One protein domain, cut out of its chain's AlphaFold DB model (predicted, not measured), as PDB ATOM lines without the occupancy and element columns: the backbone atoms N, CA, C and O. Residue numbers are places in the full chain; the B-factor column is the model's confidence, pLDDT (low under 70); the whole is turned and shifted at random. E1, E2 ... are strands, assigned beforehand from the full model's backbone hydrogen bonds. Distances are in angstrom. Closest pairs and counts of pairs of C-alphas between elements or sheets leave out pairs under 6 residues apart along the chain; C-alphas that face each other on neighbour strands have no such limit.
ATOM      1  N   LEU A  39     -38.501 -56.262  13.805       38.47
ATOM      2  CA  LEU A  39     -37.265 -55.948  13.101       38.47
ATOM      3  C   LEU A  39     -36.360 -55.276  14.143       38.47
ATOM      4  O   LEU A  39     -36.859 -54.535  14.992       38.47
ATOM      5  N   SER A  40     -35.077 -55.629  14.156       54.09
ATOM      6  CA  SER A  40     -34.074 -54.985  15.011       54.09
ATOM      7  C   SER A  40     -34.196 -53.460  14.915       54.09
ATOM      8  O   SER A  40     -34.686 -52.951  13.911       54.09
ATOM      9  N   ASP A  41     -33.729 -52.704  15.915       59.78
ATOM     10  CA  ASP A  41     -33.704 -51.226  15.854       59.78
ATOM     11  C   ASP A  41     -32.902 -50.681  14.654       59.78
ATOM     12  O   ASP A  41     -32.964 -49.496  14.336       59.78
ATOM     13  N   PHE A  42     -32.218 -51.574  13.948       64.31
ATOM     14  CA  PHE A  42     -31.426 -51.366  12.758       64.31
ATOM     15  C   PHE A  42     -31.811 -52.369  11.656       64.31
ATOM     16  O   PHE A  42     -32.023 -53.551  11.951       64.31
ATOM     17  N   ALA A  43     -31.860 -51.940  10.394       70.56
ATOM     18  CA  ALA A  43     -31.904 -52.838   9.242       70.56
ATOM     19  C   ALA A  43     -31.029 -52.329   8.092       70.56
ATOM     20  O   ALA A  43     -30.817 -51.130   7.940       70.56
ATOM     21  N   GLU A  44     -30.584 -53.264   7.259       73.50
ATOM     22  CA  GLU A  44     -29.682 -53.022   6.137       73.50
ATOM     23  C   GLU A  44     -30.258 -53.660   4.868       73.50
ATOM     24  O   GLU A  44     -30.678 -54.821   4.873       73.50
ATOM     25  N   VAL A  45     -30.262 -52.900   3.775       73.38
ATOM     26  CA  VAL A  45     -30.447 -53.397   2.413       73.38
ATOM     27  C   VAL A  45     -29.070 -53.449   1.763       73.38
ATOM     28  O   VAL A  45     -28.398 -52.427   1.646       73.38
ATOM     29  N   GLY A  46     -28.650 -54.651   1.365       68.88
ATOM     30  CA  GLY A  46     -27.335 -54.873   0.766       68.88
ATOM     31  C   GLY A  46     -27.146 -54.169  -0.583       68.88
ATOM     32  O   GLY A  46     -28.067 -53.595  -1.149       68.88
ATOM     33  N   ILE A  47     -25.927 -54.254  -1.111       75.50
ATOM     34  CA  ILE A  47     -25.508 -53.621  -2.370       75.50
ATOM     35  C   ILE A  47     -26.120 -54.334  -3.584       75.50
ATOM     36  O   ILE A  47     -26.090 -55.562  -3.660       75.50
ATOM     37  N   GLY A  48     -26.588 -53.568  -4.576       78.44
ATOM     38  CA  GLY A  48     -27.022 -54.111  -5.869       78.44
ATOM     39  C   GLY A  48     -28.343 -54.883  -5.819       78.44
ATOM     40  O   GLY A  48     -28.576 -55.759  -6.653       78.44
ATOM     41  N   VAL A  49     -29.183 -54.622  -4.818       76.75
ATOM     42  CA  VAL A  49     -30.439 -55.353  -4.609       76.75
ATOM     43  C   VAL A  49     -31.578 -54.674  -5.377       76.75
ATOM     44  O   VAL A  49     -31.655 -53.450  -5.426       76.75
ATOM     45  N   ASN A  50     -32.494 -55.454  -5.954       80.62
ATOM     46  CA  ASN A  50     -33.749 -54.939  -6.508       80.62
ATOM     47  C   ASN A  50     -34.934 -55.381  -5.634       80.62
ATOM     48  O   ASN A  50     -35.100 -56.573  -5.369       80.62
ATOM     49  N   ILE A  51     -35.740 -54.424  -5.175       78.69
ATOM     50  CA  ILE A  51     -36.892 -54.632  -4.294       78.69
ATOM     51  C   ILE A  51     -38.150 -54.103  -4.987       78.69
ATOM     52  O   ILE A  51     -38.418 -52.902  -4.993       78.69
ATOM     53  N   GLU A  52     -38.973 -55.016  -5.499       75.81
ATOM     54  CA  GLU A  52     -40.249 -54.725  -6.174       75.81
ATOM     55  C   GLU A  52     -41.407 -54.490  -5.176       75.81
ATOM     56  O   GLU A  52     -42.503 -55.024  -5.326       75.81
ATOM     57  N   GLY A  53     -41.163 -53.730  -4.103       74.69
ATOM     58  CA  GLY A  53     -42.156 -53.480  -3.056       74.69
ATOM     59  C   GLY A  53     -41.901 -52.227  -2.217       74.69
ATOM     60  O   GLY A  53     -40.986 -51.444  -2.474       74.69
ATOM     61  N   LYS A  54     -42.729 -52.041  -1.182       75.94
ATOM     62  CA  LYS A  54     -42.642 -50.902  -0.258       75.94
ATOM     63  C   LYS A  54     -41.865 -51.254   1.011       75.94
ATOM     64  O   LYS A  54     -42.267 -52.150   1.752       75.94
ATOM     65  N   ILE A  55     -40.827 -50.480   1.323       73.56
ATOM     66  CA  ILE A  55     -40.173 -50.475   2.638       73.56
ATOM     67  C   ILE A  55     -40.814 -49.393   3.506       73.56
ATOM     68  O   ILE A  55     -41.020 -48.269   3.061       73.56
ATOM     69  N   THR A  56     -41.143 -49.728   4.753       69.25
ATOM     70  CA  THR A  56     -41.693 -48.774   5.726       69.25
ATOM     71  C   THR A  56     -40.874 -48.856   7.010       69.25
ATOM     72  O   THR A  56     -40.824 -49.922   7.620       69.25
ATOM     73  N   THR A  57     -40.260 -47.757   7.453       67.75
ATOM     74  CA  THR A  57     -39.390 -47.735   8.650       67.75
ATOM     75  C   THR A  57     -40.161 -47.641   9.976       67.75
ATOM     76  O   THR A  57     -39.641 -47.150  10.972       67.75
ATOM     77  N   LEU A  58     -41.402 -48.155  10.038       61.53
ATOM     78  CA  LEU A  58     -42.135 -48.295  11.314       61.53
ATOM     79  C   LEU A  58     -41.309 -49.094  12.341       61.53
ATOM     80  O   LEU A  58     -41.353 -48.826  13.537       61.53
ATOM     81  N   THR A  59     -40.522 -50.042  11.830       54.12
ATOM     82  CA  THR A  59     -39.370 -50.712  12.449       54.12
ATOM     83  C   THR A  59     -38.440 -51.075  11.285       54.12
ATOM     84  O   THR A  59     -38.975 -51.640  10.323       54.12
ATOM     85  N   PRO A  60     -37.121 -50.797  11.267       58.84
ATOM     86  CA  PRO A  60     -36.178 -50.345  12.317       58.84
ATOM     87  C   PRO A  60     -36.181 -48.827  12.612       58.84
ATOM     88  O   PRO A  60     -36.729 -48.057  11.830       58.84
ATOM     89  N   ARG A  61     -35.508 -48.385  13.696       64.69
ATOM     90  CA  ARG A  61     -35.179 -46.960  13.944       64.69
ATOM     91  C   ARG A  61     -34.226 -46.390  12.886       64.69
ATOM     92  O   ARG A  61     -34.365 -45.233  12.496       64.69
ATOM     93  N   TYR A  62     -33.305 -47.228  12.423       71.00
ATOM     94  CA  TYR A  62     -32.263 -46.893  11.462       71.00
ATOM     95  C   TYR A  62     -32.337 -47.850  10.276       71.00
ATOM     96  O   TYR A  62     -32.301 -49.067  10.462       71.00
ATOM     97  N   LEU A  63     -32.455 -47.311   9.064       76.94
ATOM     98  CA  LEU A  63     -32.409 -48.095   7.833       76.94
ATOM     99  C   LEU A  63     -31.212 -47.660   7.000       76.94
ATOM    100  O   LEU A  63     -31.032 -46.477   6.737       76.94
ATOM    101  N   GLU A  64     -30.445 -48.623   6.521       78.06
ATOM    102  CA  GLU A  64     -29.347 -48.357   5.606       78.06
ATOM    103  C   GLU A  64     -29.569 -49.048   4.268       78.06
ATOM    104  O   GLU A  64     -30.085 -50.166   4.214       78.06
ATOM    105  N   ILE A  65     -29.200 -48.374   3.183       78.12
ATOM    106  CA  ILE A  65     -29.392 -48.849   1.817       78.12
ATOM    107  C   ILE A  65     -28.071 -48.725   1.065       78.12
ATOM    108  O   ILE A  65     -27.597 -47.616   0.817       78.12
ATOM    109  N   GLY A  66     -27.497 -49.871   0.702       75.25
ATOM    110  CA  GLY A  66     -26.240 -49.951  -0.033       75.25
ATOM    111  C   GLY A  66     -26.363 -49.498  -1.488       75.25
ATOM    112  O   GLY A  66     -27.455 -49.498  -2.064       75.25
ATOM    113  N   LYS A  67     -25.230 -49.146  -2.105       78.12
ATOM    114  CA  LYS A  67     -25.165 -48.613  -3.484       78.12
ATOM    115  C   LYS A  67     -25.794 -49.520  -4.536       78.12
ATOM    116  O   LYS A  67     -25.878 -50.739  -4.359       78.12
ATOM    117  N   ASN A  68     -26.138 -48.937  -5.685       80.94
ATOM    118  CA  ASN A  68     -26.695 -49.640  -6.849       80.94
ATOM    119  C   ASN A  68     -27.999 -50.401  -6.551       80.94
ATOM    120  O   ASN A  68     -28.349 -51.348  -7.256       80.94
ATOM    121  N   THR A  69     -28.703 -50.027  -5.486       76.94
ATOM    122  CA  THR A  69     -29.951 -50.669  -5.067       76.94
ATOM    123  C   THR A  69     -31.142 -49.976  -5.715       76.94
ATOM    124  O   THR A  69     -31.175 -48.752  -5.821       76.94
ATOM    125  N   THR A  70     -32.142 -50.756  -6.125       80.38
ATOM    126  CA  THR A  70     -33.431 -50.251  -6.608       80.38
ATOM    127  C   THR A  70     -34.556 -50.668  -5.662       80.38
ATOM    128  O   THR A  70     -34.668 -51.840  -5.313       80.38
ATOM    129  N   ILE A  71     -35.396 -49.725  -5.231       79.31
ATOM    130  CA  ILE A  71     -36.514 -49.955  -4.306       79.31
ATOM    131  C   ILE A  71     -37.780 -49.316  -4.872       79.31
ATOM    132  O   ILE A  71     -37.828 -48.110  -5.075       79.31
ATOM    133  N   GLN A  72     -38.848 -50.082  -5.073       77.69
ATOM    134  CA  GLN A  72     -40.080 -49.557  -5.667       77.69
ATOM    135  C   GLN A  72     -40.732 -48.443  -4.831       77.69
ATOM    136  O   GLN A  72     -41.295 -47.513  -5.393       77.69
ATOM    137  N   SER A  73     -40.691 -48.501  -3.500       78.19
ATOM    138  CA  SER A  73     -41.194 -47.413  -2.655       78.19
ATOM    139  C   SER A  73     -40.559 -47.448  -1.268       78.19
ATOM    140  O   SER A  73     -40.365 -48.521  -0.695       78.19
ATOM    141  N   ILE A  74     -40.276 -46.277  -0.698       79.31
ATOM    142  CA  ILE A  74     -39.811 -46.131   0.682       79.31
ATOM    143  C   ILE A  74     -40.692 -45.131   1.431       79.31
ATOM    144  O   ILE A  74     -41.038 -44.070   0.915       79.31
ATOM    145  N   HIS A  75     -41.070 -45.483   2.656       76.94
ATOM    146  CA  HIS A  75     -41.738 -44.597   3.598       76.94
ATOM    147  C   HIS A  75     -40.925 -44.524   4.887       76.94
ATOM    148  O   HIS A  75     -40.720 -45.542   5.556       76.94
ATOM    149  N   ILE A  76     -40.486 -43.314   5.221       74.88
ATOM    150  CA  ILE A  76     -39.696 -43.028   6.412       74.88
ATOM    151  C   ILE A  76     -40.655 -42.506   7.482       74.88
ATOM    152  O   ILE A  76     -41.276 -41.463   7.297       74.88
ATOM    153  N   ALA A  77     -40.831 -43.264   8.564       70.00
ATOM    154  CA  ALA A  77     -41.635 -42.826   9.697       70.00
ATOM    155  C   ALA A  77     -40.932 -41.678  10.461       70.00
ATOM    156  O   ALA A  77     -39.708 -41.549  10.370       70.00
ATOM    157  N   PRO A  78     -41.674 -40.865  11.237       65.44
ATOM    158  CA  PRO A  78     -41.083 -39.844  12.104       65.44
ATOM    159  C   PRO A  78     -40.035 -40.429  13.062       65.44
ATOM    160  O   PRO A  78     -40.154 -41.582  13.486       65.44
ATOM    161  N   GLU A  79     -39.013 -39.633  13.401       63.06
ATOM    162  CA  GLU A  79     -37.907 -40.024  14.301       63.06
ATOM    163  C   GLU A  79     -37.061 -41.210  13.795       63.06
ATOM    164  O   GLU A  79     -36.468 -41.958  14.579       63.06
ATOM    165  N   LYS A  80     -37.051 -41.444  12.479       71.75
ATOM    166  CA  LYS A  80     -36.223 -42.469  11.835       71.75
ATOM    167  C   LYS A  80     -35.189 -41.818  10.944       71.75
ATOM    168  O   LYS A  80     -35.437 -40.776  10.344       71.75
ATOM    169  N   PHE A  81     -34.055 -42.488  10.831       73.94
ATOM    170  CA  PHE A  81     -32.952 -42.051   9.992       73.94
ATOM    171  C   PHE A  81     -32.723 -43.080   8.896       73.94
ATOM    172  O   PHE A  81     -32.756 -44.290   9.152       73.94
ATOM    173  N   VAL A  82     -32.504 -42.596   7.675       76.44
ATOM    174  CA  VAL A  82     -32.157 -43.442   6.538       76.44
ATOM    175  C   VAL A  82     -30.834 -43.001   5.951       76.44
ATOM    176  O   VAL A  82     -30.620 -41.829   5.668       76.44
ATOM    177  N   LEU A  83     -29.948 -43.965   5.769       80.06
ATOM    178  CA  LEU A  83     -28.614 -43.768   5.234       80.06
ATOM    179  C   LEU A  83     -28.585 -44.440   3.869       80.06
ATOM    180  O   LEU A  83     -28.832 -45.639   3.761       80.06
ATOM    181  N   ILE A  84     -28.353 -43.659   2.822       77.62
ATOM    182  CA  ILE A  84     -28.444 -44.115   1.438       77.62
ATOM    183  C   ILE A  84     -27.094 -43.899   0.771       77.62
ATOM    184  O   ILE A  84     -26.549 -42.798   0.766       77.62
ATOM    185  N   GLU A  85     -26.525 -44.962   0.220       76.75
ATOM    186  CA  GLU A  85     -25.311 -44.866  -0.580       76.75
ATOM    187  C   GLU A  85     -25.571 -44.199  -1.942       76.75
ATOM    188  O   GLU A  85     -26.710 -44.020  -2.370       76.75
ATOM    189  N   LYS A  86     -24.495 -43.847  -2.652       79.75
ATOM    190  CA  LYS A  86     -24.609 -43.329  -4.019       79.75
ATOM    191  C   LYS A  86     -25.242 -44.350  -4.972       79.75
ATOM    192  O   LYS A  86     -25.145 -45.562  -4.771       79.75
ATOM    193  N   ASP A  87     -25.855 -43.835  -6.030       82.25
ATOM    194  CA  ASP A  87     -26.479 -44.605  -7.111       82.25
ATOM    195  C   ASP A  87     -27.619 -45.532  -6.648       82.25
ATOM    196  O   ASP A  87     -27.770 -46.656  -7.125       82.25
ATOM    197  N   VAL A  88     -28.445 -45.064  -5.708       78.69
ATOM    198  CA  VAL A  88     -29.652 -45.771  -5.255       78.69
ATOM    199  C   VAL A  88     -30.893 -45.155  -5.894       78.69
ATOM    200  O   VAL A  88     -31.140 -43.950  -5.810       78.69
ATOM    201  N   MET A  89     -31.722 -46.001  -6.497       80.00
ATOM    202  CA  MET A  89     -33.009 -45.616  -7.062       80.00
ATOM    203  C   MET A  89     -34.124 -46.059  -6.125       80.00
ATOM    204  O   MET A  89     -34.325 -47.249  -5.917       80.00
ATOM    205  N   THR A  90     -34.897 -45.128  -5.580       72.50
ATOM    206  CA  THR A  90     -36.145 -45.457  -4.887       72.50
ATOM    207  C   THR A  90     -37.320 -44.844  -5.642       72.50
ATOM    208  O   THR A  90     -37.162 -43.796  -6.265       72.50
ATOM    209  N   GLY A  91     -38.501 -45.465  -5.627       66.56
ATOM    210  CA  GLY A  91     -39.591 -45.056  -6.525       66.56
ATOM    211  C   GLY A  91     -40.101 -43.627  -6.348       66.56
ATOM    212  O   GLY A  91     -40.764 -43.128  -7.249       66.56
ATOM    213  N   ASN A  92     -39.748 -42.951  -5.248       67.50
ATOM    214  CA  ASN A  92     -40.045 -41.532  -5.043       67.50
ATOM    215  C   ASN A  92     -38.785 -40.642  -4.955       67.50
ATOM    216  O   ASN A  92     -38.924 -39.423  -4.933       67.50
ATOM    217  N   ILE A  93     -37.574 -41.210  -4.850       65.75
ATOM    218  CA  ILE A  93     -36.319 -40.471  -4.604       65.75
ATOM    219  C   ILE A  93     -35.161 -41.165  -5.339       65.75
ATOM    220  O   ILE A  93     -34.889 -42.342  -5.098       65.75
ATOM    221  N   SER A  94     -34.435 -40.436  -6.189       73.62
ATOM    222  CA  SER A  94     -33.175 -40.892  -6.795       73.62
ATOM    223  C   SER A  94     -31.996 -40.289  -6.034       73.62
ATOM    224  O   SER A  94     -31.842 -39.072  -6.020       73.62
ATOM    225  N   CYS A  95     -31.170 -41.130  -5.414       77.06
ATOM    226  CA  CYS A  95     -29.986 -40.714  -4.665       77.06
ATOM    227  C   CYS A  95     -28.733 -40.987  -5.504       77.06
ATOM    228  O   CYS A  95     -28.243 -42.113  -5.558       77.06
ATOM    229  N   ARG A  96     -28.210 -39.959  -6.185       80.56
ATOM    230  CA  ARG A  96     -26.958 -40.053  -6.971       80.56
ATOM    231  C   ARG A  96     -25.695 -39.873  -6.121       80.56
ATOM    232  O   ARG A  96     -24.605 -40.217  -6.560       80.56
ATOM    233  N   LYS A  97     -25.844 -39.331  -4.914       83.75
ATOM    234  CA  LYS A  97     -24.780 -39.072  -3.935       83.75
ATOM    235  C   LYS A  97     -25.061 -39.838  -2.644       83.75
ATOM    236  O   LYS A  97     -26.182 -40.311  -2.441       83.75
ATOM    237  N   HIS A  98     -24.066 -39.932  -1.760       86.00
ATOM    238  CA  HIS A  98     -24.316 -40.426  -0.407       86.00
ATOM    239  C   HIS A  98     -25.314 -39.497   0.274       86.00
ATOM    240  O   HIS A  98     -25.180 -38.281   0.166       86.00
ATOM    241  N   SER A  99     -26.309 -40.055   0.952       86.56
ATOM    242  CA  SER A  99     -27.385 -39.283   1.558       86.56
ATOM    243  C   SER A  99     -27.678 -39.735   2.985       86.56
ATOM    244  O   SER A  99     -27.779 -40.930   3.260       86.56
ATOM    245  N   ILE A 100     -27.851 -38.777   3.890       86.88
ATOM    246  CA  ILE A 100     -28.399 -38.991   5.233       86.88
ATOM    247  C   ILE A 100     -29.756 -38.304   5.253       86.88
ATOM    248  O   ILE A 100     -29.837 -37.090   5.109       86.88
ATOM    249  N   ILE A 101     -30.830 -39.072   5.388       85.25
ATOM    250  CA  ILE A 101     -32.196 -38.558   5.467       85.25
ATOM    251  C   ILE A 101     -32.648 -38.640   6.916       85.25
ATOM    252  O   ILE A 101     -32.679 -39.719   7.515       85.25
ATOM    253  N   THR A 102     -33.005 -37.491   7.464       83.38
ATOM    254  CA  THR A 102     -33.575 -37.340   8.797       83.38
ATOM    255  C   THR A 102     -35.059 -36.974   8.678       83.38
ATOM    256  O   THR A 102     -35.554 -36.737   7.571       83.38
ATOM    257  N   PRO A 103     -35.804 -36.902   9.794       76.50
ATOM    258  CA  PRO A 103     -37.175 -36.395   9.765       76.50
ATOM    259  C   PRO A 103     -37.290 -34.937   9.296       76.50
ATOM    260  O   PRO A 103     -38.361 -34.538   8.846       76.50
ATOM    261  N   GLN A 104     -36.222 -34.141   9.426       83.06
ATOM    262  CA  GLN A 104     -36.236 -32.706   9.135       83.06
ATOM    263  C   GLN A 104     -35.721 -32.389   7.729       83.06
ATOM    264  O   GLN A 104     -36.297 -31.540   7.048       83.06
ATOM    265  N   LYS A 105     -34.645 -33.050   7.284       87.75
ATOM    266  CA  LYS A 105     -34.005 -32.755   5.996       87.75
ATOM    267  C   LYS A 105     -33.169 -33.917   5.460       87.75
ATOM    268  O   LYS A 105     -33.059 -34.981   6.067       87.75
ATOM    269  N   SER A 106     -32.588 -33.711   4.281       88.38
ATOM    270  CA  SER A 106     -31.633 -34.631   3.671       88.38
ATOM    271  C   SER A 106     -30.283 -33.948   3.490       88.38
ATOM    272  O   SER A 106     -30.201 -32.853   2.937       88.38
ATOM    273  N   TYR A 107     -29.232 -34.620   3.943       89.50
ATOM    274  CA  TYR A 107     -27.848 -34.265   3.677       89.50
ATOM    275  C   TYR A 107     -27.354 -35.080   2.498       89.50
ATOM    276  O   TYR A 107     -27.388 -36.304   2.564       89.50
ATOM    277  N   GLU A 108     -26.839 -34.425   1.464       90.00
ATOM    278  CA  GLU A 108     -26.199 -35.088   0.330       90.00
ATOM    279  C   GLU A 108     -24.707 -34.771   0.315       90.00
ATOM    280  O   GLU A 108     -24.309 -33.606   0.419       90.00
TER     281      GLU A 108
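Overview. This is residues 39 to 108 of the 377 residues of the protein "Polysaccharide deacetylase" of Candidatus Jettenia sp. AMX1 (UniProt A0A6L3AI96). The chain is wound in stacked turns, a short solenoid: E1, E3 and E5 stack side by side as one wall, E2, E4 and the shorter E6 stack as a second wall, and the chain passes from wall to wall. At one end of the stack the winding gives way to two hairpins, E6 with E7 ending the second wall and E8 with E9 ending the first. The printed part has 70 residues with nine named strands, E1 to E9 in order, and no named helix; the class is all strand. The sheets run E1 E3 E5 E8 E9 and E2 E4 E6 E7, both mixed. The whole is compact, with a radius of gyration of the C-alphas of 10.8 A, and rounded, spanning 25 by 24 by 18 A.

Arrangement. E1, residues 42 to 45, is an edge strand of the larger sheet and parallel to E3, residues 62 to 65, at 12 degrees; N 45 and O 64 are 2.8 A apart. E3 is parallel to E5, residues 81 to 84, also at 12 degrees, with N 65 and O 83 at 2.8 A. E5 is antiparallel to E8, residues 98 to 101, at 163 degrees, with N 84 and O 99 at 2.8 A. E8 and E9, residues 106 to 108, form a hairpin, with N 100 and O 107 at 2.8 A. In the other sheet, E2, residues 50 to 56, is parallel to E4, residues 70 to 75, at 7 degrees, with N 51 and O 70 at 2.8 A. E4 is parallel to E6, residues 88 to 90, but at 54 degrees, with N 71 and O 89 at 2.8 A. E6 and E7, residues 93 to 95, form a hairpin, with N 90 and O 93 at 2.8 A. Between the sheets, E1 and E2 are apart, while the closest C-alphas of E5 and E7, those of Ile 84 and Cys 95, are 7.2 A apart.

Along the chain. E1 begins at C-alpha 42, (-31.426, -51.366, 12.758), and is 10.6 A long. E2 is the longest strand, 15.8 A, and E4 is 14.3 A. E3, E5 and E8 measure 10.3, 9.9 and 10.0 A; E6, E7 and E9 measure 6.5, 6.3 and 6.4 A. E9 ends at C-alpha 108, (-26.199, -35.088, 0.330).

Size, cuts and confidence. The two C-alphas farthest apart, those of Gly 48 and Gln 104, are 27.7 A apart. The printed part has no cut, and its eight links between named strands are tight. The mean pLDDT of the printed part is 74.8; residues 39 to 42, 46, 56 to 61, 78 to 79 and 91 to 93 are under 70.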